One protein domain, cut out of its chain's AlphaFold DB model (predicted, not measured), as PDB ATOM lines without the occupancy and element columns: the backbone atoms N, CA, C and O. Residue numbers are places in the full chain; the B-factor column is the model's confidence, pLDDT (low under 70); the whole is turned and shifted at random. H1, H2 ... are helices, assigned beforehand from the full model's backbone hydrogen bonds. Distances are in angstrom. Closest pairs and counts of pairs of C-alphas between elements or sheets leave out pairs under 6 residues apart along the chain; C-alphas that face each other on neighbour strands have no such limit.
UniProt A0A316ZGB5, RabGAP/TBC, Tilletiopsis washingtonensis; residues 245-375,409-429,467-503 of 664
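This is residues 245 to 375, 409 to 429 and 467 to 503 of the 664 residues of the protein "RabGAP/TBC" of Tilletiopsis washingtonensis (UniProt A0A316ZGB5). Three helices, H5, H6 and H7, cross one another to make the core; the long helix H2 crosses over one side of it, H4 packs on H5 at another side, and H1 packs on H7. H3 lies at one end of the longest axis, making corners with the end of H2 and the start of H4, and the loop of residues 245 to 263 lies at the other end. The printed part has 189 residues with seven named helices, H1 to H7 in order along the chain, and no named strand; the class is all helix. It is compact, with a radius of gyration of the C-alphas of 17.7 A and spans of 58 by 40 by 34 A.

The printed part begins with residues 245 to 263, which hold no named element. H1, residues 264 to 272, begins with C-alpha 264 at (-7.849, 108.197, 14.071). H2, residues 284 to 306, is the longest helix at 31.6 A. After residues 307 to 332, again with no named element, come H3, residues 333 to 348, 22.3 A long, and H4, residues 350 to 364, 20.9 A long. H5, residues 410 to 429, runs 29.0 A from C-alpha 410 at (11.333, 98.196, 15.769). H6 is residues 475 to 485, and H7, residues 490 to 501, ends with C-alpha 501 at (3.322, 100.782, -3.441).

H5 and H7 are the hubs, touching four helices each. They touch each other at a steep tilt of 50 degrees, the same way, the closest C-alphas being those of Val 417 and Phe 494, 5.8 A apart. H6 touches H7, with Tyr 483 and Thr 493 closest at 5.2 A between C-alphas, and H5, with Leu 414 and Ala 480 at 6.6 A. H2 is about perpendicular to H7, at 90 degrees, and touches it with residues 294 to 299 alone; the C-alphas of Val 295 and Ala 491 are closest, 5.5 A apart. H4 touches H5 at a steep tilt of 40 degrees, opposite ways, closest at Cys 363 and Met 411, 5.8 A between C-alphas. H1 touches H7, closest at Ser 270 and Cys 496, 5.9 A between C-alphas. H3 touches H2, closest at Trp 305 and Cys 343, 5.3 A between C-alphas, and is apart from H5. Every O i to N i+4 pair is within hydrogen-bond range in H1, H3, H4, H6 and H7; H2 has 18 of 19 and H5 15 of 16.

The C-alphas of Thr 250 and Arg 334 are farthest apart, 59.0 A. Residues 376 to 408 and 430 to 466 are not printed, with gaps of 10.7 A and 8.8 A between C-alphas. The links H1 to H2 and H2 to H3 are long. Low confidence covers 54 residues, among them 246 to 263 and 311 to 336.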
ATOM      1  N   LEU A 245      -5.603 115.356   9.867       84.75
ATOM      2  CA  LEU A 245      -5.878 114.609  11.096       84.75
ATOM      3  C   LEU A 245      -4.914 115.042  12.207       84.75
ATOM      4  O   LEU A 245      -3.693 115.063  12.013       84.75
ATOM      5  N   GLY A 246      -5.416 115.322  13.413       68.81
ATOM      6  CA  GLY A 246      -4.539 115.703  14.520       68.81
ATOM      7  C   GLY A 246      -5.204 115.773  15.895       68.81
ATOM      8  O   GLY A 246      -6.430 115.805  15.999       68.81
ATOM      9  N   PRO A 247      -4.399 115.809  16.973       57.75
ATOM     10  CA  PRO A 247      -4.905 116.128  18.300       57.75
ATOM     11  C   PRO A 247      -5.500 117.543  18.316       57.75
ATOM     12  O   PRO A 247      -5.105 118.413  17.535       57.75
ATOM     13  N   ALA A 248      -6.445 117.782  19.226       43.41
ATOM     14  CA  ALA A 248      -7.028 119.106  19.410       43.41
ATOM     15  C   ALA A 248      -5.948 120.132  19.831       43.41
ATOM     16  O   ALA A 248      -5.029 119.778  20.575       43.41
ATOM     17  N   PRO A 249      -6.069 121.416  19.442       44.47
ATOM     18  CA  PRO A 249      -5.078 122.457  19.761       44.47
ATOM     19  C   PRO A 249      -4.946 122.785  21.263       44.47
ATOM     20  O   PRO A 249      -4.133 123.621  21.643       44.47
ATOM     21  N   THR A 250      -5.725 122.130  22.130       40.50
ATOM     22  CA  THR A 250      -5.621 122.194  23.596       40.50
ATOM     23  C   THR A 250      -4.558 121.252  24.180       40.50
ATOM     24  O   THR A 250      -4.216 121.381  25.359       40.50
ATOM     25  N   CYS A 251      -3.997 120.328  23.392       37.59
ATOM     26  CA  CYS A 251      -2.855 119.512  23.803       37.59
ATOM     27  C   CYS A 251      -1.598 120.388  23.946       37.59
ATOM     28  O   CYS A 251      -1.062 120.897  22.961       37.59
ATOM     29  N   LYS A 252      -1.124 120.568  25.187       34.38
ATOM     30  CA  LYS A 252       0.056 121.390  25.508       34.38
ATOM     31  C   LYS A 252       1.306 120.906  24.747       34.38
ATOM     32  O   LYS A 252       1.496 119.693  24.630       34.38
ATOM     33  N   PRO A 253       2.215 121.808  24.322       36.06
ATOM     34  CA  PRO A 253       3.541 121.404  23.860       36.06
ATOM     35  C   PRO A 253       4.278 120.718  25.020       36.06
ATOM     36  O   PRO A 253       4.580 121.356  26.026       36.06
ATOM     37  N   GLY A 254       4.502 119.406  24.899       42.53
ATOM     38  CA  GLY A 254       4.970 118.544  25.993       42.53
ATOM     39  C   GLY A 254       4.000 117.428  26.408       42.53
ATOM     40  O   GLY A 254       4.331 116.669  27.309       42.53
ATOM     41  N   ALA A 255       2.831 117.292  25.769       41.94
ATOM     42  CA  ALA A 255       2.078 116.035  25.802       41.94
ATOM     43  C   ALA A 255       2.904 114.895  25.167       41.94
ATOM     44  O   ALA A 255       3.647 115.138  24.213       41.94
ATOM     45  N   ASP A 256       2.777 113.669  25.690       41.84
ATOM     46  CA  ASP A 256       3.617 112.532  25.290       41.84
ATOM     47  C   ASP A 256       3.626 112.297  23.772       41.84
ATOM     48  O   ASP A 256       2.561 112.341  23.145       41.84
ATOM     49  N   PRO A 257       4.771 111.931  23.160       43.34
ATOM     50  CA  PRO A 257       4.814 111.562  21.744       43.34
ATOM     51  C   PRO A 257       3.904 110.362  21.430       43.34
ATOM     52  O   PRO A 257       3.355 110.281  20.332       43.34
ATOM     53  N   ALA A 258       3.647 109.490  22.412       41.00
ATOM     54  CA  ALA A 258       2.669 108.406  22.322       41.00
ATOM     55  C   ALA A 258       1.211 108.885  22.127       41.00
ATOM     56  O   ALA A 258       0.391 108.115  21.639       41.00
ATOM     57  N   SER A 259       0.890 110.146  22.456       42.25
ATOM     58  CA  SER A 259      -0.450 110.750  22.306       42.25
ATOM     59  C   SER A 259      -0.688 111.468  20.965       42.25
ATOM     60  O   SER A 259      -1.817 111.846  20.652       42.25
ATOM     61  N   LEU A 260       0.359 111.642  20.144       47.66
ATOM     62  CA  LEU A 260       0.237 112.108  18.749       47.66
ATOM     63  C   LEU A 260      -0.250 110.985  17.803       47.66
ATOM     64  O   LEU A 260      -0.773 111.241  16.710       47.66
ATOM     65  N   HIS A 261      -0.073 109.750  18.267       50.88
ATOM     66  CA  HIS A 261      -0.673 108.497  17.814       50.88
ATOM     67  C   HIS A 261      -1.848 108.211  18.794       50.88
ATOM     68  O   HIS A 261      -1.978 108.868  19.816       50.88
ATOM     69  N   VAL A 262      -2.845 107.353  18.575       51.44
ATOM     70  CA  VAL A 262      -2.768 105.936  18.182       51.44
ATOM     71  C   VAL A 262      -3.993 105.484  17.359       51.44
ATOM     72  O   VAL A 262      -3.920 104.454  16.701       51.44
ATOM     73  N   ARG A 263      -5.114 106.231  17.350       57.03
ATOM     74  CA  ARG A 263      -6.389 105.781  16.736       57.03
ATOM     75  C   ARG A 263      -6.752 106.419  15.383       57.03
ATOM     76  O   ARG A 263      -6.569 105.736  14.376       57.03
ATOM     77  N   PRO A 264      -7.220 107.682  15.295       72.88
ATOM     78  CA  PRO A 264      -7.849 108.197  14.071       72.88
ATOM     79  C   PRO A 264      -6.917 108.168  12.854       72.88
ATOM     80  O   PRO A 264      -7.321 107.702  11.796       72.88
ATOM     81  N   ARG A 265      -5.644 108.571  12.996       85.31
ATOM     82  CA  ARG A 265      -4.683 108.539  11.875       85.31
ATOM     83  C   ARG A 265      -4.367 107.118  11.404       85.31
ATOM     84  O   ARG A 265      -4.339 106.884  10.205       85.31
ATOM     85  N   CYS A 266      -4.168 106.180  12.328       83.94
ATOM     86  CA  CYS A 266      -3.856 104.783  12.016       83.94
ATOM     87  C   CYS A 266      -4.989 104.124  11.203       83.94
ATOM     88  O   CYS A 266      -4.753 103.525  10.149       83.94
ATOM     89  N   GLN A 267      -6.236 104.332  11.634       85.12
ATOM     90  CA  GLN A 267      -7.423 103.843  10.937       85.12
ATOM     91  C   GLN A 267      -7.652 104.573   9.600       85.12
ATOM     92  O   GLN A 267      -7.818 103.934   8.565       85.12
ATOM     93  N   ALA A 268      -7.597 105.909   9.585       88.25
ATOM     94  CA  ALA A 268      -7.795 106.705   8.372       88.25
ATOM     95  C   ALA A 268      -6.743 106.420   7.292       88.25
ATOM     96  O   ALA A 268      -7.084 106.363   6.116       88.25
ATOM     97  N   TRP A 269      -5.478 106.193   7.668       89.69
ATOM     98  CA  TRP A 269      -4.437 105.756   6.732       89.69
ATOM     99  C   TRP A 269      -4.760 104.379   6.149       89.69
ATOM    100  O   TRP A 269      -4.577 104.179   4.955       89.69
ATOM    101  N   SER A 270      -5.319 103.468   6.950       87.62
ATOM    102  CA  SER A 270      -5.723 102.137   6.476       87.62
ATOM    103  C   SER A 270      -6.828 102.220   5.410       87.62
ATOM    104  O   SER A 270      -6.751 101.511   4.409       87.62
ATOM    105  N   PHE A 271      -7.785 103.148   5.547       87.62
ATOM    106  CA  PHE A 271      -8.773 103.444   4.498       87.62
ATOM    107  C   PHE A 271      -8.168 104.169   3.281       87.62
ATOM    108  O   PHE A 271      -8.368 103.747   2.145       87.62
ATOM    109  N   LEU A 272      -7.398 105.246   3.495       87.00
ATOM    110  CA  LEU A 272      -6.780 106.032   2.412       87.00
ATOM    111  C   LEU A 272      -5.860 105.182   1.526       87.00
ATOM    112  O   LEU A 272      -5.812 105.404   0.317       87.00
ATOM    113  N   LEU A 273      -5.128 104.236   2.120       86.44
ATOM    114  CA  LEU A 273      -4.174 103.349   1.448       86.44
ATOM    115  C   LEU A 273      -4.825 102.066   0.892       86.44
ATOM    116  O   LEU A 273      -4.126 101.273   0.273       86.44
ATOM    117  N   GLY A 274      -6.131 101.840   1.093       82.75
ATOM    118  CA  GLY A 274      -6.832 100.646   0.596       82.75
ATOM    119  C   GLY A 274      -6.535  99.345   1.359       82.75
ATOM    120  O   GLY A 274      -6.788  98.254   0.847       82.75
ATOM    121  N   ALA A 275      -6.006  99.437   2.583       83.50
ATOM    122  CA  ALA A 275      -5.866  98.293   3.483       83.50
ATOM    123  C   ALA A 275      -7.220  97.901   4.115       83.50
ATOM    124  O   ALA A 275      -7.497  96.717   4.298       83.50
ATOM    125  N   GLU A 276      -8.094  98.873   4.386       82.62
ATOM    126  CA  GLU A 276      -9.496  98.664   4.776       82.62
ATOM    127  C   GLU A 276     -10.436  99.307   3.742       82.62
ATOM    128  O   GLU A 276     -10.162 100.401   3.248       82.62
ATOM    129  N   ASP A 277     -11.558  98.650   3.427       83.12
ATOM    130  CA  ASP A 277     -12.583  99.200   2.530       83.12
ATOM    131  C   ASP A 277     -13.479 100.206   3.277       83.12
ATOM    132  O   ASP A 277     -13.964  99.912   4.373       83.12
ATOM    133  N   TRP A 278     -13.810 101.343   2.656       82.69
ATOM    134  CA  TRP A 278     -14.865 102.234   3.159       82.69
ATOM    135  C   TRP A 278     -16.226 101.855   2.561       82.69
ATOM    136  O   TRP A 278     -16.670 102.443   1.576       82.69
ATOM    137  N   ARG A 279     -16.897 100.856   3.144       83.44
ATOM    138  CA  ARG A 279     -18.259 100.461   2.742       83.44
ATOM    139  C   ARG A 279     -19.296 101.062   3.689       83.44
ATOM    140  O   ARG A 279     -19.196 100.897   4.904       83.44
ATOM    141  N   MET A 280     -20.302 101.736   3.135       83.50
ATOM    142  CA  MET A 280     -21.443 102.239   3.909       83.50
ATOM    143  C   MET A 280     -22.224 101.061   4.509       83.50
ATOM    144  O   MET A 280     -22.385 100.030   3.861       83.50
ATOM    145  N   GLY A 281     -22.679 101.195   5.756       79.44
ATOM    146  CA  GLY A 281     -23.421 100.145   6.468       79.44
ATOM    147  C   GLY A 281     -22.599  98.945   6.970       79.44
ATOM    148  O   GLY A 281     -23.102  98.206   7.809       79.44
ATOM    149  N   GLU A 282     -21.344  98.756   6.541       84.31
ATOM    150  CA  GLU A 282     -20.489  97.675   7.059       84.31
ATOM    151  C   GLU A 282     -20.064  97.959   8.503       84.31
ATOM    152  O   GLU A 282     -19.373  98.947   8.770       84.31
ATOM    153  N   THR A 283     -20.425  97.072   9.432       88.12
ATOM    154  CA  THR A 283     -20.145  97.237  10.865       88.12
ATOM    155  C   THR A 283     -18.658  97.080  11.193       88.12
ATOM    156  O   THR A 283     -17.888  96.440  10.469       88.12
ATOM    157  N   ALA A 284     -18.228  97.602  12.346       84.06
ATOM    158  CA  ALA A 284     -16.861  97.381  12.820       84.06
ATOM    159  C   ALA A 284     -16.551  95.897  13.101       84.06
ATOM    160  O   ALA A 284     -15.391  95.509  13.011       84.06
ATOM    161  N   ALA A 285     -17.555  95.062  13.396       83.88
ATOM    162  CA  ALA A 285     -17.365  93.625  13.616       83.88
ATOM    163  C   ALA A 285     -17.082  92.861  12.307       83.88
ATOM    164  O   ALA A 285     -16.245  91.961  12.277       83.88
ATOM    165  N   GLU A 286     -17.739  93.233  11.209       86.19
ATOM    166  CA  GLU A 286     -17.469  92.669   9.878       86.19
ATOM    167  C   GLU A 286     -16.108  93.134   9.351       86.19
ATOM    168  O   GLU A 286     -15.306  92.318   8.888       86.19
ATOM    169  N   ARG A 287     -15.796  94.423   9.539       86.06
ATOM    170  CA  ARG A 287     -14.485  94.994   9.210       86.06
ATOM    171  C   ARG A 287     -13.358  94.347  10.020       86.06
ATOM    172  O   ARG A 287     -12.308  94.054   9.456       86.06
ATOM    173  N   ALA A 288     -13.589  94.052  11.303       84.81
ATOM    174  CA  ALA A 288     -12.648  93.308  12.142       84.81
ATOM    175  C   ALA A 288     -12.394  91.891  11.606       84.81
ATOM    176  O   ALA A 288     -11.238  91.514  11.473       84.81
ATOM    177  N   ARG A 289     -13.427  91.152  11.175       85.75
ATOM    178  CA  ARG A 289     -13.259  89.821  10.549       85.75
ATOM    179  C   ARG A 289     -12.489  89.854   9.228       85.75
ATOM    180  O   ARG A 289     -11.716  88.945   8.935       85.75
ATOM    181  N   LYS A 290     -12.673  90.901   8.414       83.81
ATOM    182  CA  LYS A 290     -11.822  91.136   7.231       83.81
ATOM    183  C   LYS A 290     -10.379  91.458   7.631       83.81
ATOM    184  O   LYS A 290      -9.449  91.026   6.952       83.81
ATOM    185  N   TRP A 291     -10.194  92.203   8.720       85.06
ATOM    186  CA  TRP A 291      -8.878  92.552   9.243       85.06
ATOM    187  C   TRP A 291      -8.131  91.342   9.819       85.06
ATOM    188  O   TRP A 291      -6.952  91.175   9.527       85.06
ATOM    189  N   GLU A 292      -8.815  90.472  10.564       85.31
ATOM    190  CA  GLU A 292      -8.292  89.201  11.085       85.31
ATOM    191  C   GLU A 292      -7.689  88.362   9.950       85.31
ATOM    192  O   GLU A 292      -6.504  88.040  10.001       85.31
ATOM    193  N   ARG A 293      -8.429  88.162   8.849       82.69
ATOM    194  CA  ARG A 293      -7.911  87.464   7.659       82.69
ATOM    195  C   ARG A 293      -6.675  88.137   7.052       82.69
ATOM    196  O   ARG A 293      -5.706  87.462   6.729       82.69
ATOM    197  N   ARG A 294      -6.657  89.470   6.931       81.94
ATOM    198  CA  ARG A 294      -5.461  90.198   6.460       81.94
ATOM    199  C   ARG A 294      -4.261  90.025   7.401       81.94
ATOM    200  O   ARG A 294      -3.123  89.978   6.936       81.94
ATOM    201  N   VAL A 295      -4.484  89.937   8.712       85.81
ATOM    202  CA  VAL A 295      -3.426  89.643   9.692       85.81
ATOM    203  C   VAL A 295      -2.904  88.215   9.497       85.81
ATOM    204  O   VAL A 295      -1.691  88.021   9.462       85.81
ATOM    205  N   GLU A 296      -3.786  87.237   9.294       81.69
ATOM    206  CA  GLU A 296      -3.432  85.839   8.998       81.69
ATOM    207  C   GLU A 296      -2.628  85.713   7.690       81.69
ATOM    208  O   GLU A 296      -1.549  85.118   7.690       81.69
ATOM    209  N   GLU A 297      -3.085  86.350   6.603       82.75
ATOM    210  CA  GLU A 297      -2.383  86.432   5.312       82.75
ATOM    211  C   GLU A 297      -0.960  87.005   5.465       82.75
ATOM    212  O   GLU A 297      -0.010  86.474   4.884       82.75
ATOM    213  N   TYR A 298      -0.783  88.052   6.285       86.56
ATOM    214  CA  TYR A 298       0.537  88.620   6.575       86.56
ATOM    215  C   TYR A 298       1.440  87.645   7.346       86.56
ATOM    216  O   TYR A 298       2.593  87.443   6.962       86.56
ATOM    217  N   TRP A 299       0.941  87.024   8.422       84.31
ATOM    218  CA  TRP A 299       1.752  86.106   9.229       84.31
ATOM    219  C   TRP A 299       2.122  84.834   8.466       84.31
ATOM    220  O   TRP A 299       3.248  84.357   8.611       84.31
ATOM    221  N   ALA A 300       1.243  84.332   7.598       81.12
ATOM    222  CA  ALA A 300       1.569  83.241   6.686       81.12
ATOM    223  C   ALA A 300       2.660  83.652   5.677       81.12
ATOM    224  O   ALA A 300       3.658  82.944   5.536       81.12
ATOM    225  N   ALA A 301       2.539  84.830   5.052       82.69
ATOM    226  CA  ALA A 301       3.561  85.357   4.144       82.69
ATOM    227  C   ALA A 301       4.917  85.588   4.841       82.69
ATOM    228  O   ALA A 301       5.958  85.316   4.243       82.69
ATOM    229  N   LYS A 302       4.931  86.032   6.108       85.56
ATOM    230  CA  LYS A 302       6.164  86.173   6.904       85.56
ATOM    231  C   LYS A 302       6.778  84.809   7.236       85.56
ATOM    232  O   LYS A 302       7.966  84.600   6.994       85.56
ATOM    233  N   ARG A 303       5.989  83.852   7.740       82.94
ATOM    234  CA  ARG A 303       6.471  82.502   8.106       82.94
ATOM    235  C   ARG A 303       7.011  81.715   6.915       82.94
ATOM    236  O   ARG A 303       7.970  80.974   7.095       82.94
ATOM    237  N   ALA A 304       6.474  81.928   5.710       79.75
ATOM    238  CA  ALA A 304       6.932  81.273   4.483       79.75
ATOM    239  C   ALA A 304       8.424  81.505   4.151       79.75
ATOM    240  O   ALA A 304       9.005  80.701   3.419       79.75
ATOM    241  N   TRP A 305       9.045  82.569   4.689       82.50
ATOM    242  CA  TRP A 305      10.481  82.845   4.544       82.50
ATOM    243  C   TRP A 305      11.241  82.957   5.874       82.50
ATOM    244  O   TRP A 305      12.413  82.586   5.934       82.50
ATOM    245  N   ALA A 306      10.604  83.460   6.936       82.25
ATOM    246  CA  ALA A 306      11.217  83.630   8.256       82.25
ATOM    247  C   ALA A 306      11.207  82.338   9.100       82.25
ATOM    248  O   ALA A 306      11.943  82.244  10.081       82.25
ATOM    249  N   GLY A 307      10.402  81.344   8.714       78.81
ATOM    250  CA  GLY A 307      10.165  80.110   9.461       78.81
ATOM    251  C   GLY A 307       8.963  80.193  10.418       78.81
ATOM    252  O   GLY A 307       8.523  81.288  10.787       78.81
ATOM    253  N   PRO A 308       8.419  79.043  10.858       68.88
ATOM    254  CA  PRO A 308       7.226  78.973  11.711       68.88
ATOM    255  C   PRO A 308       7.412  79.603  13.105       68.88
ATOM    256  O   PRO A 308       6.429  79.989  13.737       68.88
ATOM    257  N   SER A 309       8.655  79.780  13.566       66.38
ATOM    258  CA  SER A 309       8.996  80.473  14.821       66.38
ATOM    259  C   SER A 309       8.784  82.005  14.772       66.38
ATOM    260  O   SER A 309       8.916  82.687  15.788       66.38
ATOM    261  N   ALA A 310       8.430  82.578  13.612       70.75
ATOM    262  CA  ALA A 310       8.163  84.009  13.475       70.75
ATOM    263  C   ALA A 310       6.935  84.460  14.298       70.75
ATOM    264  O   ALA A 310       5.790  84.092  14.012       70.75
ATOM    265  N   MET A 311       7.198  85.305  15.299       63.47
ATOM    266  CA  MET A 311       6.235  85.857  16.259       63.47
ATOM    267  C   MET A 311       6.160  87.393  16.166       63.47
ATOM    268  O   MET A 311       7.114  88.017  15.695       63.47
ATOM    269  N   PRO A 312       5.061  88.019  16.633       65.75
ATOM    270  CA  PRO A 312       4.979  89.468  16.804       65.75
ATOM    271  C   PRO A 312       5.893  89.985  17.921       65.75
ATOM    272  O   PRO A 312       6.231  89.262  18.863       65.75
ATOM    273  N   LEU A 313       6.237  91.275  17.849       64.44
ATOM    274  CA  LEU A 313       6.898  91.994  18.942       64.44
ATOM    275  C   LEU A 313       6.134  91.858  20.273       64.44
ATOM    276  O   LEU A 313       4.913  92.015  20.337       64.44
ATOM    277  N   SER A 314       6.880  91.620  21.357       49.81
ATOM    278  CA  SER A 314       6.325  91.462  22.706       49.81
ATOM    279  C   SER A 314       5.508  92.689  23.130       49.81
ATOM    280  O   SER A 314       5.998  93.816  23.079       49.81
ATOM    281  N   GLY A 315       4.261  92.460  23.550       45.69
ATOM    282  CA  GLY A 315       3.286  93.503  23.890       45.69
ATOM    283  C   GLY A 315       2.197  93.716  22.832       45.69
ATOM    284  O   GLY A 315       1.138  94.247  23.162       45.69
ATOM    285  N   VAL A 316       2.396  93.245  21.596       50.28
ATOM    286  CA  VAL A 316       1.304  93.071  20.623       50.28
ATOM    287  C   VAL A 316       0.521  91.803  20.987       50.28
ATOM    288  O   VAL A 316       1.100  90.825  21.466       50.28
ATOM    289  N   ALA A 317      -0.800  91.806  20.788       43.66
ATOM    290  CA  ALA A 317      -1.615  90.614  21.014       43.66
ATOM    291  C   ALA A 317      -1.143  89.458  20.102       43.66
ATOM    292  O   ALA A 317      -0.871  89.700  18.923       43.66
ATOM    293  N   PRO A 318      -1.040  88.213  20.607       47.44
ATOM    294  CA  PRO A 318      -0.659  87.082  19.772       47.44
ATOM    295  C   PRO A 318      -1.695  86.898  18.660       47.44
ATOM    296  O   PRO A 318      -2.897  86.881  18.929       47.44
ATOM    297  N   ALA A 319      -1.227  86.769  17.418       52.72
ATOM    298  CA  ALA A 319      -2.103  86.542  16.275       52.72
ATOM    299  C   ALA A 319      -2.938  85.259  16.476       52.72
ATOM    300  O   ALA A 319      -2.415  84.286  17.039       52.72
ATOM    301  N   PRO A 320      -4.207  85.229  16.023       49.03
ATOM    302  CA  PRO A 320      -4.980  83.995  16.014       49.03
ATOM    303  C   PRO A 320      -4.233  82.941  15.188       49.03
ATOM    304  O   PRO A 320      -3.744  83.222  14.094       49.03
ATOM    305  N   ARG A 321      -4.113  81.728  15.733       50.84
ATOM    306  CA  ARG A 321      -3.596  80.582  14.977       50.84
ATOM    307  C   ARG A 321      -4.732  80.036  14.130       50.84
ATOM    308  O   ARG A 321      -5.791  79.712  14.669       50.84
ATOM    309  N   THR A 322      -4.521  79.947  12.825       49.72
ATOM    310  CA  THR A 322      -5.489  79.333  11.913       49.72
ATOM    311  C   THR A 322      -5.332  77.815  11.927       49.72
ATOM    312  O   THR A 322      -4.254  77.298  12.210       49.72
ATOM    313  N   ALA A 323      -6.371  77.086  11.510       41.81
ATOM    314  CA  ALA A 323      -6.313  75.631  11.299       41.81
ATOM    315  C   ALA A 323      -5.394  75.196  10.124       41.81
ATOM    316  O   ALA A 323      -5.418  74.044   9.686       41.81
ATOM    317  N   HIS A 324      -4.635  76.140   9.562       42.56
ATOM    318  CA  HIS A 324      -3.644  75.985   8.497       42.56
ATOM    319  C   HIS A 324      -2.312  76.676   8.857       42.56
ATOM    320  O   HIS A 324      -1.445  76.833   8.000       42.56
ATOM    321  N   ASP A 325      -2.142  77.102  10.111       47.62
ATOM    322  CA  ASP A 325      -0.893  77.658  10.619       47.62
ATOM    323  C   ASP A 325       0.121  76.509  10.810       47.62
ATOM    324  O   ASP A 325      -0.194  75.550  11.519       47.62
ATOM    325  N   PRO A 326       1.343  76.555  10.245       46.16
ATOM    326  CA  PRO A 326       2.334  75.488  10.447       46.16
ATOM    327  C   PRO A 326       2.679  75.237  11.926       46.16
ATOM    328  O   PRO A 326       3.132  74.150  12.295       46.16
ATOM    329  N   LEU A 327       2.412  76.205  12.814       44.66
ATOM    330  CA  LEU A 327       2.607  76.067  14.258       44.66
ATOM    331  C   LEU A 327       1.404  75.464  15.019       44.66
ATOM    332  O   LEU A 327       1.454  75.352  16.255       44.66
ATOM    333  N   ASP A 328       0.341  75.052  14.327       50.03
ATOM    334  CA  ASP A 328      -0.863  74.477  14.930       50.03
ATOM    335  C   ASP A 328      -0.590  73.103  15.567       50.03
ATOM    336  O   ASP A 328       0.183  72.306  15.040       50.03
ATOM    337  N   ALA A 329      -1.164  72.806  16.739       50.41
ATOM    338  CA  ALA A 329      -0.704  71.694  17.597       50.41
ATOM    339  C   ALA A 329      -0.876  70.277  16.996       50.41
ATOM    340  O   ALA A 329      -0.410  69.302  17.585       50.41
ATOM    341  N   ALA A 330      -1.527  70.174  15.835       51.00
ATOM    342  CA  ALA A 330      -1.687  68.954  15.053       51.00
ATOM    343  C   ALA A 330      -0.584  68.718  13.997       51.00
ATOM    344  O   ALA A 330      -0.447  67.579  13.548       51.00
ATOM    345  N   THR A 331       0.212  69.727  13.601       57.69
ATOM    346  CA  THR A 331       1.317  69.505  12.648       57.69
ATOM    347  C   THR A 331       2.410  68.650  13.304       57.69
ATOM    348  O   THR A 331       2.943  69.025  14.358       57.69
ATOM    349  N   PRO A 332       2.769  67.482  12.735       67.94
ATOM    350  CA  PRO A 332       3.793  66.622  13.311       67.94
ATOM    351  C   PRO A 332       5.144  67.345  13.321       67.94
ATOM    352  O   PRO A 332       5.518  67.997  12.352       67.94
ATOM    353  N   ALA A 333       5.927  67.184  14.394       68.06
ATOM    354  CA  ALA A 333       7.189  67.918  14.573       68.06
ATOM    355  C   ALA A 333       8.170  67.787  13.385       68.06
ATOM    356  O   ALA A 333       8.865  68.741  13.059       68.06
ATOM    357  N   ARG A 334       8.156  66.640  12.689       69.81
ATOM    358  CA  ARG A 334       8.944  66.373  11.469       69.81
ATOM    359  C   ARG A 334       8.574  67.242  10.264       69.81
ATOM    360  O   ARG A 334       9.361  67.341   9.332       69.81
ATOM    361  N   GLU A 335       7.363  67.787  10.222       69.88
ATOM    362  CA  GLU A 335       6.907  68.685   9.158       69.88
ATOM    363  C   GLU A 335       7.419  70.100   9.423       69.88
ATOM    364  O   GLU A 335       8.112  70.659   8.580       69.88
ATOM    365  N   ARG A 336       7.257  70.584  10.661       68.19
ATOM    366  CA  ARG A 336       7.851  71.847  11.134       68.19
ATOM    367  C   ARG A 336       9.368  71.883  10.952       68.19
ATOM    368  O   ARG A 336       9.902  72.863  10.459       68.19
ATOM    369  N   GLU A 337      10.057  70.793  11.297       75.88
ATOM    370  CA  GLU A 337      11.508  70.632  11.122       75.88
ATOM    371  C   GLU A 337      11.928  70.754   9.643       75.88
ATOM    372  O   GLU A 337      12.939  71.381   9.327       75.88
ATOM    373  N   ARG A 338      11.115  70.232   8.709       75.00
ATOM    374  CA  ARG A 338      11.331  70.394   7.259       75.00
ATOM    375  C   ARG A 338      11.057  71.818   6.787       75.00
ATOM    376  O   ARG A 338      11.785  72.313   5.931       75.00
ATOM    377  N   GLU A 339      10.032  72.477   7.316       70.44
ATOM    378  CA  GLU A 339       9.723  73.875   6.998       70.44
ATOM    379  C   GLU A 339      10.802  74.827   7.526       70.44
ATOM    380  O   GLU A 339      11.240  75.715   6.796       70.44
ATOM    381  N   GLU A 340      11.293  74.612   8.750       79.50
ATOM    382  CA  GLU A 340      12.429  75.332   9.334       79.50
ATOM    383  C   GLU A 340      13.710  75.104   8.523       79.50
ATOM    384  O   GLU A 340      14.384  76.076   8.169       79.50
ATOM    385  N   GLN A 341      14.010  73.855   8.137       80.56
ATOM    386  CA  GLN A 341      15.128  73.558   7.239       80.56
ATOM    387  C   GLN A 341      14.971  74.288   5.897       80.56
ATOM    388  O   GLN A 341      15.912  74.939   5.444       80.56
ATOM    389  N   ARG A 342      13.789  74.247   5.273       77.38
ATOM    390  CA  ARG A 342      13.539  74.906   3.984       77.38
ATOM    391  C   ARG A 342      13.650  76.429   4.076       77.38
ATOM    392  O   ARG A 342      14.207  77.051   3.175       77.38
ATOM    393  N   CYS A 343      13.165  77.034   5.160       78.38
ATOM    394  CA  CYS A 343      13.326  78.468   5.404       78.38
ATOM    395  C   CYS A 343      14.801  78.830   5.636       78.38
ATOM    396  O   CYS A 343      15.266  79.839   5.113       78.38
ATOM    397  N   SER A 344      15.564  77.980   6.331       81.06
ATOM    398  CA  SER A 344      17.018  78.129   6.476       81.06
ATOM    399  C   SER A 344      17.747  78.025   5.129       81.06
ATOM    400  O   SER A 344      18.570  78.884   4.816       81.06
ATOM    401  N   GLU A 345      17.420  77.042   4.286       79.38
ATOM    402  CA  GLU A 345      17.978  76.907   2.930       79.38
ATOM    403  C   GLU A 345      17.650  78.133   2.057       79.38
ATOM    404  O   GLU A 345      18.541  78.687   1.408       79.38
ATOM    405  N   LEU A 346      16.408  78.627   2.112       77.31
ATOM    406  CA  LEU A 346      15.964  79.851   1.437       77.31
ATOM    407  C   LEU A 346      16.758  81.083   1.908       77.31
ATOM    408  O   LEU A 346      17.362  81.775   1.084       77.31
ATOM    409  N   GLN A 347      16.827  81.329   3.219       80.50
ATOM    410  CA  GLN A 347      17.614  82.415   3.826       80.50
ATOM    411  C   GLN A 347      19.113  82.308   3.501       80.50
ATOM    412  O   GLN A 347      19.817  83.318   3.440       80.50
ATOM    413  N   GLN A 348      19.619  81.096   3.257       82.94
ATOM    414  CA  GLN A 348      21.003  80.866   2.859       82.94
ATOM    415  C   GLN A 348      21.296  81.172   1.380       82.94
ATOM    416  O   GLN A 348      22.480  81.289   1.035       82.94
ATOM    417  N   THR A 349      20.289  81.362   0.521       81.12
ATOM    418  CA  THR A 349      20.511  81.712  -0.894       81.12
ATOM    419  C   THR A 349      21.237  83.063  -1.056       81.12
ATOM    420  O   THR A 349      21.029  83.983  -0.256       81.12
ATOM    421  N   PRO A 350      22.078  83.241  -2.099       77.25
ATOM    422  CA  PRO A 350      22.778  84.509  -2.331       77.25
ATOM    423  C   PRO A 350      21.830  85.699  -2.506       77.25
ATOM    424  O   PRO A 350      22.109  86.784  -2.002       77.25
ATOM    425  N   TRP A 351      20.688  85.489  -3.171       81.81
ATOM    426  CA  TRP A 351      19.701  86.539  -3.411       81.81
ATOM    427  C   TRP A 351      18.995  86.985  -2.120       81.81
ATOM    428  O   TRP A 351      18.935  88.190  -1.867       81.81
ATOM    429  N   MET A 352      18.549  86.053  -1.261       82.88
ATOM    430  CA  MET A 352      17.980  86.401   0.053       82.88
ATOM    431  C   MET A 352      18.995  87.148   0.919       82.88
ATOM    432  O   MET A 352      18.656  88.170   1.514       82.88
ATOM    433  N   LYS A 353      20.259  86.701   0.937       83.44
ATOM    434  CA  LYS A 353      21.352  87.392   1.642       83.44
ATOM    435  C   LYS A 353      21.568  88.817   1.127       83.44
ATOM    436  O   LYS A 353      21.721  89.728   1.938       83.44
ATOM    437  N   GLU A 354      21.537  89.033  -0.189       83.00
ATOM    438  CA  GLU A 354      21.658  90.372  -0.777       83.00
ATOM    439  C   GLU A 354      20.478  91.278  -0.384       83.00
ATOM    440  O   GLU A 354      20.691  92.417   0.041       83.00
ATOM    441  N   GLN A 355      19.238  90.778  -0.464       84.31
ATOM    442  CA  GLN A 355      18.062  91.559  -0.069       84.31
ATOM    443  C   GLN A 355      18.075  91.870   1.429       84.31
ATOM    444  O   GLN A 355      17.903  93.028   1.807       84.31
ATOM    445  N   ALA A 356      18.346  90.877   2.280       86.06
ATOM    446  CA  ALA A 356      18.384  91.041   3.730       86.06
ATOM    447  C   ALA A 356      19.471  92.038   4.150       86.06
ATOM    448  O   ALA A 356      19.207  92.933   4.950       86.06
ATOM    449  N   HIS A 357      20.663  91.957   3.549       83.62
ATOM    450  CA  HIS A 357      21.734  92.923   3.781       83.62
ATOM    451  C   HIS A 357      21.324  94.349   3.379       83.62
ATOM    452  O   HIS A 357      21.506  95.288   4.155       83.62
ATOM    453  N   ARG A 358      20.730  94.527   2.190       84.06
ATOM    454  CA  ARG A 358      20.340  95.852   1.678       84.06
ATOM    455  C   ARG A 358      19.180  96.472   2.465       84.06
ATOM    456  O   ARG A 358      19.234  97.666   2.757       84.06
ATOM    457  N   VAL A 359      18.196  95.670   2.879       87.50
ATOM    458  CA  VAL A 359      17.128  96.079   3.807       87.50
ATOM    459  C   VAL A 359      17.719  96.469   5.167       87.50
ATOM    460  O   VAL A 359      17.430  97.553   5.670       87.50
ATOM    461  N   HIS A 360      18.589  95.633   5.746       86.19
ATOM    462  CA  HIS A 360      19.202  95.874   7.055       86.19
ATOM    463  C   HIS A 360      20.028  97.168   7.087       86.19
ATOM    464  O   HIS A 360      19.853  97.987   7.989       86.19
ATOM    465  N   VAL A 361      20.889  97.396   6.087       83.12
ATOM    466  CA  VAL A 361      21.725  98.607   5.982       83.12
ATOM    467  C   VAL A 361      20.879  99.886   5.976       83.12
ATOM    468  O   VAL A 361      21.251 100.876   6.610       83.12
ATOM    469  N   ASP A 362      19.727  99.871   5.308       85.88
ATOM    470  CA  ASP A 362      18.785 100.991   5.285       85.88
ATOM    471  C   ASP A 362      17.986 101.127   6.599       85.88
ATOM    472  O   ASP A 362      17.816 102.239   7.108       85.88
ATOM    473  N   CYS A 363      17.561 100.016   7.210       87.50
ATOM    474  CA  CYS A 363      16.883 100.017   8.512       87.50
ATOM    475  C   CYS A 363      17.799 100.561   9.627       87.50
ATOM    476  O   CYS A 363      17.370 101.366  10.452       87.50
ATOM    477  N   VAL A 364      19.097 100.235   9.605       81.88
ATOM    478  CA  VAL A 364      20.104 100.811  10.521       81.88
ATOM    479  C   VAL A 364      20.225 102.333  10.365       81.88
ATOM    480  O   VAL A 364      20.358 103.046  11.367       81.88
ATOM    481  N   ARG A 365      20.109 102.831   9.126       79.00
ATOM    482  CA  ARG A 365      20.161 104.255   8.736       79.00
ATOM    483  C   ARG A 365      18.813 104.989   8.840       79.00
ATOM    484  O   ARG A 365      18.718 106.144   8.410       79.00
ATOM    485  N   THR A 366      17.778 104.346   9.381       83.19
ATOM    486  CA  THR A 366      16.444 104.942   9.537       83.19
ATOM    487  C   THR A 366      16.458 106.109  10.531       83.19
ATOM    488  O   THR A 366      17.265 106.172  11.462       83.19
ATOM    489  N   ASP A 367      15.584 107.082  10.275       75.12
ATOM    490  CA  ASP A 367      15.531 108.383  10.940       75.12
ATOM    491  C   ASP A 367      15.203 108.266  12.441       75.12
ATOM    492  O   ASP A 367      14.052 108.085  12.833       75.12
ATOM    493  N   ARG A 368      16.226 108.435  13.289       78.62
ATOM    494  CA  ARG A 368      16.142 108.350  14.763       78.62
ATOM    495  C   ARG A 368      15.288 109.443  15.422       78.62
ATOM    496  O   ARG A 368      15.190 109.478  16.644       78.62
ATOM    497  N   LYS A 369      14.687 110.346  14.639       72.69
ATOM    498  CA  LYS A 369      13.674 111.312  15.101       72.69
ATOM    499  C   LYS A 369      12.247 110.763  15.033       72.69
ATOM    500  O   LYS A 369      11.341 111.387  15.580       72.69
ATOM    501  N   LEU A 370      12.028 109.640  14.347       76.69
ATOM    502  CA  LEU A 370      10.743 108.944  14.343       76.69
ATOM    503  C   LEU A 370      10.492 108.329  15.736       76.69
ATOM    504  O   LEU A 370      11.410 107.694  16.261       76.69
ATOM    505  N   PRO A 371       9.284 108.448  16.327       71.94
ATOM    506  CA  PRO A 371       9.044 108.062  17.722       71.94
ATOM    507  C   PRO A 371       9.454 106.626  18.080       71.94
ATOM    508  O   PRO A 371      10.050 106.411  19.130       71.94
ATOM    509  N   LEU A 372       9.194 105.658  17.194       80.25
ATOM    510  CA  LEU A 372       9.526 104.243  17.416       80.25
ATOM    511  C   LEU A 372      11.003 103.906  17.160       80.25
ATOM    512  O   LEU A 372      11.484 102.890  17.644       80.25
ATOM    513  N   PHE A 373      11.734 104.742  16.417       82.06
ATOM    514  CA  PHE A 373      13.134 104.502  16.030       82.06
ATOM    515  C   PHE A 373      14.131 105.359  16.820       82.06
ATOM    516  O   PHE A 373      15.332 105.325  16.545       82.06
ATOM    517  N   ALA A 374      13.652 106.117  17.809       76.06
ATOM    518  CA  ALA A 374      14.496 106.815  18.765       76.06
ATOM    519  C   ALA A 374      15.441 105.841  19.495       76.06
ATOM    520  O   ALA A 374      15.182 104.638  19.617       76.06
ATOM    521  N   ASN A 375      16.562 106.366  19.988       65.25
ATOM    522  CA  ASN A 375      17.455 105.588  20.839       65.25
ATOM    523  C   ASN A 375      16.770 105.366  22.192       65.25
ATOM    524  O   ASN A 375      16.311 106.326  22.813       65.25
ATOM    525  N   PRO A 409      14.133  97.164  18.753       84.56
ATOM    526  CA  PRO A 409      13.470  96.019  18.123       84.56
ATOM    527  C   PRO A 409      12.580  96.411  16.935       84.56
ATOM    528  O   PRO A 409      12.427  95.629  15.995       84.56
ATOM    529  N   HIS A 410      12.078  97.650  16.905       87.06
ATOM    530  CA  HIS A 410      11.333  98.196  15.769       87.06
ATOM    531  C   HIS A 410      12.163  98.235  14.476       87.06
ATOM    532  O   HIS A 410      11.605  98.163  13.384       87.06
ATOM    533  N   MET A 411      13.497  98.294  14.573       87.69
ATOM    534  CA  MET A 411      14.390  98.205  13.413       87.69
ATOM    535  C   MET A 411      14.373  96.814  12.763       87.69
ATOM    536  O   MET A 411      14.532  96.725  11.548       87.69
ATOM    537  N   SER A 412      14.174  95.748  13.550       87.31
ATOM    538  CA  SER A 412      14.045  94.383  13.025       87.31
ATOM    539  C   SER A 412      12.659  94.169  12.424       87.31
ATOM    540  O   SER A 412      12.556  93.731  11.287       87.31
ATOM    541  N   ALA A 413      11.598  94.588  13.120       89.62
ATOM    542  CA  ALA A 413      10.231  94.501  12.600       89.62
ATOM    543  C   ALA A 413      10.040  95.298  11.291       89.62
ATOM    544  O   ALA A 413       9.362  94.840  10.375       89.62
ATOM    545  N   LEU A 414      10.695  96.459  11.147       91.62
ATOM    546  CA  LEU A 414      10.730  97.197   9.879       91.62
ATOM    547  C   LEU A 414      11.400  96.386   8.754       91.62
ATOM    548  O   LEU A 414      10.900  96.375   7.628       91.62
ATOM    549  N   ALA A 415      12.511  95.706   9.052       91.38
ATOM    550  CA  ALA A 415      13.198  94.847   8.090       91.38
ATOM    551  C   ALA A 415      12.338  93.633   7.696       91.38
ATOM    552  O   ALA A 415      12.250  93.311   6.511       91.38
ATOM    553  N   ASP A 416      11.643  93.020   8.657       91.56
ATOM    554  CA  ASP A 416      10.733  91.892   8.437       91.56
ATOM    555  C   ASP A 416       9.544  92.270   7.543       91.56
ATOM    556  O   ASP A 416       9.198  91.525   6.622       91.56
ATOM    557  N   VAL A 417       8.926  93.436   7.770       92.88
ATOM    558  CA  VAL A 417       7.836  93.959   6.924       92.88
ATOM    559  C   VAL A 417       8.327  94.211   5.496       92.88
ATOM    560  O   VAL A 417       7.661  93.807   4.542       92.88
ATOM    561  N   LEU A 418       9.509  94.819   5.331       92.25
ATOM    562  CA  LEU A 418      10.107  95.073   4.015       92.25
ATOM    563  C   LEU A 418      10.486  93.781   3.278       92.25
ATOM    564  O   LEU A 418      10.241  93.677   2.078       92.25
ATOM    565  N   MET A 419      11.048  92.790   3.975       90.25
ATOM    566  CA  MET A 419      11.390  91.488   3.391       90.25
ATOM    567  C   MET A 419      10.135  90.714   2.973       90.25
ATOM    568  O   MET A 419      10.046  90.236   1.842       90.25
ATOM    569  N   THR A 420       9.127  90.670   3.851       90.75
ATOM    570  CA  THR A 420       7.833  90.034   3.559       90.75
ATOM    571  C   THR A 420       7.157  90.695   2.359       90.75
ATOM    572  O   THR A 420       6.635  89.989   1.498       90.75
ATOM    573  N   TYR A 421       7.231  92.029   2.235       89.31
ATOM    574  CA  TYR A 421       6.763  92.734   1.039       89.31
ATOM    575  C   TYR A 421       7.508  92.280  -0.223       89.31
ATOM    576  O   TYR A 421       6.854  91.930  -1.195       89.31
ATOM    577  N   VAL A 422       8.847  92.246  -0.228       86.19
ATOM    578  CA  VAL A 422       9.634  91.896  -1.431       86.19
ATOM    579  C   VAL A 422       9.332  90.478  -1.937       86.19
ATOM    580  O   VAL A 422       9.268  90.268  -3.146       86.19
ATOM    581  N   ILE A 423       9.104  89.520  -1.039       84.06
ATOM    582  CA  ILE A 423       8.815  88.120  -1.400       84.06
ATOM    583  C   ILE A 423       7.370  87.962  -1.903       84.06
ATOM    584  O   ILE A 423       7.125  87.318  -2.923       84.06
ATOM    585  N   TRP A 424       6.411  88.623  -1.252       83.94
ATOM    586  CA  TRP A 424       5.013  88.686  -1.693       83.94
ATOM    587  C   TRP A 424       4.850  89.414  -3.046       83.94
ATOM    588  O   TRP A 424       4.096  88.968  -3.912       83.94
ATOM    589  N   ASP A 425       5.612  90.492  -3.260       80.81
ATOM    590  CA  ASP A 425       5.687  91.288  -4.498       80.81
ATOM    591  C   ASP A 425       6.175  90.460  -5.700       80.81
ATOM    592  O   ASP A 425       5.685  90.656  -6.819       80.81
ATOM    593  N   GLN A 426       7.095  89.516  -5.456       73.69
ATOM    594  CA  GLN A 426       7.571  88.549  -6.444       73.69
ATOM    595  C   GLN A 426       6.519  87.485  -6.764       73.69
ATOM    596  O   GLN A 426       6.124  87.367  -7.924       73.69
ATOM    597  N   ALA A 427       6.014  86.766  -5.757       69.12
ATOM    598  CA  ALA A 427       5.053  85.677  -5.956       69.12
ATOM    599  C   ALA A 427       3.750  86.146  -6.638       69.12
ATOM    600  O   ALA A 427       3.188  85.438  -7.477       69.12
ATOM    601  N   LYS A 428       3.305  87.386  -6.372       66.06
ATOM    602  CA  LYS A 428       2.203  88.029  -7.111       66.06
ATOM    603  C   LYS A 428       2.424  88.081  -8.629       66.06
ATOM    604  O   LYS A 428       1.461  87.972  -9.383       66.06
ATOM    605  N   GLY A 429       3.665  88.263  -9.081       54.56
ATOM    606  CA  GLY A 429       4.003  88.352 -10.504       54.56
ATOM    607  C   GLY A 429       3.935  87.017 -11.251       54.56
ATOM    608  O   GLY A 429       3.809  87.008 -12.472       54.56
ATOM    609  N   ALA A 467       8.650  93.773 -12.314       50.41
ATOM    610  CA  ALA A 467       9.236  95.061 -12.702       50.41
ATOM    611  C   ALA A 467       9.997  95.766 -11.552       50.41
ATOM    612  O   ALA A 467      10.910  96.554 -11.807       50.41
ATOM    613  N   LEU A 468       9.663  95.441 -10.294       58.22
ATOM    614  CA  LEU A 468      10.435  95.816  -9.104       58.22
ATOM    615  C   LEU A 468      11.619  94.853  -8.871       58.22
ATOM    616  O   LEU A 468      12.758  95.292  -8.715       58.22
ATOM    617  N   GLY A 469      11.359  93.541  -8.863       59.69
ATOM    618  CA  GLY A 469      12.347  92.453  -8.872       59.69
ATOM    619  C   GLY A 469      13.178  92.247  -7.596       59.69
ATOM    620  O   GLY A 469      13.635  91.132  -7.351       59.69
ATOM    621  N   SER A 470      13.393  93.286  -6.787       75.12
ATOM    622  CA  SER A 470      14.233  93.271  -5.579       75.12
ATOM    623  C   SER A 470      13.908  94.457  -4.658       75.12
ATOM    624  O   SER A 470      13.185  95.368  -5.055       75.12
ATOM    625  N   TYR A 471      14.462  94.493  -3.440       82.06
ATOM    626  CA  TYR A 471      14.388  95.689  -2.587       82.06
ATOM    627  C   TYR A 471      15.062  96.890  -3.275       82.06
ATOM    628  O   TYR A 471      16.086  96.718  -3.942       82.06
ATOM    629  N   VAL A 472      14.579  98.118  -3.064       81.50
ATOM    630  CA  VAL A 472      15.220  99.337  -3.590       81.50
ATOM    631  C   VAL A 472      15.405 100.380  -2.492       81.50
ATOM    632  O   VAL A 472      14.521 100.621  -1.670       81.50
ATOM    633  N   GLN A 473      16.588 101.002  -2.477       79.25
ATOM    634  CA  GLN A 473      16.972 101.988  -1.470       79.25
ATOM    635  C   GLN A 473      15.962 103.146  -1.421       79.25
ATOM    636  O   GLN A 473      15.622 103.726  -2.451       79.25
ATOM    637  N   GLY A 474      15.497 103.481  -0.215       82.69
ATOM    638  CA  GLY A 474      14.440 104.474   0.011       82.69
ATOM    639  C   GLY A 474      13.037 103.890   0.229       82.69
ATOM    640  O   GLY A 474      12.202 104.573   0.818       82.69
ATOM    641  N   MET A 475      12.777 102.619  -0.115       86.25
ATOM    642  CA  MET A 475      11.554 101.924   0.336       86.25
ATOM    643  C   MET A 475      11.461 101.885   1.876       86.25
ATOM    644  O   MET A 475      10.371 101.973   2.438       86.25
ATOM    645  N   SER A 476      12.608 101.840   2.559       89.94
ATOM    646  CA  SER A 476      12.754 101.991   4.012       89.94
ATOM    647  C   SER A 476      12.210 103.311   4.569       89.94
ATOM    648  O   SER A 476      11.449 103.282   5.532       89.94
ATOM    649  N   ASP A 477      12.535 104.460   3.964       89.38
ATOM    650  CA  ASP A 477      12.012 105.774   4.380       89.38
ATOM    651  C   ASP A 477      10.481 105.824   4.298       89.38
ATOM    652  O   ASP A 477       9.813 106.403   5.164       89.38
ATOM    653  N   LEU A 478       9.930 105.190   3.262       91.38
ATOM    654  CA  LEU A 478       8.494 105.097   3.049       91.38
ATOM    655  C   LEU A 478       7.831 104.200   4.106       91.38
ATOM    656  O   LEU A 478       6.934 104.644   4.827       91.38
ATOM    657  N   CYS A 479       8.324 102.969   4.262       93.25
ATOM    658  CA  CYS A 479       7.779 101.997   5.206       93.25
ATOM    659  C   CYS A 479       7.941 102.435   6.674       93.25
ATOM    660  O   CYS A 479       6.998 102.305   7.447       93.25
ATOM    661  N   ALA A 480       9.075 103.029   7.070       90.69
ATOM    662  CA  ALA A 480       9.308 103.504   8.441       90.69
ATOM    663  C   ALA A 480       8.332 104.615   8.866       90.69
ATOM    664  O   ALA A 480       7.959 104.723  10.039       90.69
ATOM    665  N   THR A 481       7.893 105.434   7.906       90.25
ATOM    666  CA  THR A 481       6.910 106.500   8.131       90.25
ATOM    667  C   THR A 481       5.518 105.914   8.378       90.25
ATOM    668  O   THR A 481       4.855 106.315   9.335       90.25
ATOM    669  N   ILE A 482       5.115 104.908   7.592       90.62
ATOM    670  CA  ILE A 482       3.874 104.148   7.807       90.62
ATOM    671  C   ILE A 482       3.935 103.383   9.137       90.62
ATOM    672  O   ILE A 482       3.038 103.542   9.956       90.62
ATOM    673  N   TYR A 483       5.025 102.658   9.411       90.69
ATOM    674  CA  TYR A 483       5.239 101.888  10.646       90.69
ATOM    675  C   TYR A 483       5.096 102.748  11.907       90.69
ATOM    676  O   TYR A 483       4.444 102.359  12.878       90.69
ATOM    677  N   SER A 484       5.641 103.969  11.860       88.00
ATOM    678  CA  SER A 484       5.490 104.961  12.928       88.00
ATOM    679  C   SER A 484       4.028 105.372  13.129       88.00
ATOM    680  O   SER A 484       3.574 105.477  14.264       88.00
ATOM    681  N   VAL A 485       3.254 105.584  12.057       85.62
ATOM    682  CA  VAL A 485       1.818 105.914  12.154       85.62
ATOM    683  C   VAL A 485       0.980 104.724  12.631       85.62
ATOM    684  O   VAL A 485       0.088 104.920  13.456       85.62
ATOM    685  N   CYS A 486       1.315 103.505  12.201       86.06
ATOM    686  CA  CYS A 486       0.700 102.246  12.628       86.06
ATOM    687  C   CYS A 486       1.100 101.802  14.051       86.06
ATOM    688  O   CYS A 486       0.740 100.703  14.462       86.06
ATOM    689  N   ALA A 487       1.831 102.634  14.805       81.12
ATOM    690  CA  ALA A 487       2.269 102.370  16.181       81.12
ATOM    691  C   ALA A 487       3.039 101.041  16.365       81.12
ATOM    692  O   ALA A 487       3.074 100.486  17.460       81.12
ATOM    693  N   GLY A 488       3.676 100.550  15.299       82.44
ATOM    694  CA  GLY A 488       4.464  99.319  15.295       82.44
ATOM    695  C   GLY A 488       3.717  98.034  14.919       82.44
ATOM    696  O   GLY A 488       4.345  96.978  14.895       82.44
ATOM    697  N   ASP A 489       2.423  98.108  14.585       86.50
ATOM    698  CA  ASP A 489       1.641  96.991  14.031       86.50
ATOM    699  C   ASP A 489       2.225  96.558  12.671       86.50
ATOM    700  O   ASP A 489       2.076  97.253  11.660       86.50
ATOM    701  N   GLU A 490       2.931  95.423  12.653       90.31
ATOM    702  CA  GLU A 490       3.607  94.877  11.468       90.31
ATOM    703  C   GLU A 490       2.630  94.559  10.329       90.31
ATOM    704  O   GLU A 490       2.870  94.958   9.188       90.31
ATOM    705  N   ALA A 491       1.501  93.912  10.634       89.12
ATOM    706  CA  ALA A 491       0.509  93.515   9.637       89.12
ATOM    707  C   ALA A 491      -0.187  94.741   9.027       89.12
ATOM    708  O   ALA A 491      -0.344  94.837   7.808       89.12
ATOM    709  N   ARG A 492      -0.546  95.730   9.855       87.88
ATOM    710  CA  ARG A 492      -1.118  96.991   9.366       87.88
ATOM    711  C   ARG A 492      -0.118  97.808   8.573       87.88
ATOM    712  O   ARG A 492      -0.491  98.375   7.550       87.88
ATOM    713  N   THR A 493       1.143  97.834   9.000       92.00
ATOM    714  CA  THR A 493       2.214  98.478   8.233       92.00
ATOM    715  C   THR A 493       2.362  97.821   6.869       92.00
ATOM    716  O   THR A 493       2.391  98.535   5.872       92.00
ATOM    717  N   PHE A 494       2.409  96.486   6.814       93.50
ATOM    718  CA  PHE A 494       2.523  95.730   5.572       93.50
ATOM    719  C   PHE A 494       1.392  96.064   4.597       93.50
ATOM    720  O   PHE A 494       1.677  96.460   3.472       93.50
ATOM    721  N   TRP A 495       0.124  95.995   5.018       89.75
ATOM    722  CA  TRP A 495      -0.999  96.269   4.113       89.75
ATOM    723  C   TRP A 495      -1.104  97.740   3.701       89.75
ATOM    724  O   TRP A 495      -1.382  98.026   2.538       89.75
ATOM    725  N   CYS A 496      -0.805  98.675   4.605       89.69
ATOM    726  CA  CYS A 496      -0.699 100.097   4.279       89.69
ATOM    727  C   CYS A 496       0.453 100.387   3.298       89.69
ATOM    728  O   CYS A 496       0.297 101.190   2.379       89.69
ATOM    729  N   PHE A 497       1.609  99.735   3.461       91.75
ATOM    730  CA  PHE A 497       2.765  99.884   2.572       91.75
ATOM    731  C   PHE A 497       2.535  99.214   1.214       91.75
ATOM    732  O   PHE A 497       2.845  99.809   0.185       91.75
ATOM    733  N   ALA A 498       1.920  98.031   1.191       88.06
ATOM    734  CA  ALA A 498       1.529  97.347  -0.032       88.06
ATOM    735  C   ALA A 498       0.528  98.182  -0.838       88.06
ATOM    736  O   ALA A 498       0.785  98.471  -2.004       88.06
ATOM    737  N   GLY A 499      -0.536  98.674  -0.197       83.44
ATOM    738  CA  GLY A 499      -1.500  99.581  -0.819       83.44
ATOM    739  C   GLY A 499      -0.885 100.904  -1.291       83.44
ATOM    740  O   GLY A 499      -1.283 101.428  -2.326       83.44
ATOM    741  N   PHE A 500       0.143 101.420  -0.604       85.94
ATOM    742  CA  PHE A 500       0.894 102.599  -1.051       85.94
ATOM    743  C   PHE A 500       1.786 102.328  -2.273       85.94
ATOM    744  O   PHE A 500       1.849 103.160  -3.179       85.94
ATOM    745  N   MET A 501       2.463 101.178  -2.321       82.12
ATOM    746  CA  MET A 501       3.322 100.782  -3.441       82.12
ATOM    747  C   MET A 501       2.492 100.425  -4.682       82.12
ATOM    748  O   MET A 501       2.748 100.943  -5.772       82.12
ATOM    749  N   GLU A 502       1.469  99.585  -4.517       73.25
ATOM    750  CA  GLU A 502       0.567  99.122  -5.579       73.25
ATOM    751  C   GLU A 502      -0.454 100.177  -6.035       73.25
ATOM    752  O   GLU A 502      -1.261  99.890  -6.918       73.25
ATOM    753  N   ARG A 503      -0.416 101.398  -5.479       63.38
ATOM    754  CA  ARG A 503      -1.377 102.471  -5.762       63.38
ATOM    755  C   ARG A 503      -1.294 102.986  -7.206       63.38
ATOM    756  O   ARG A 503      -0.681 104.013  -7.491       63.38
TER     757      ARG A 503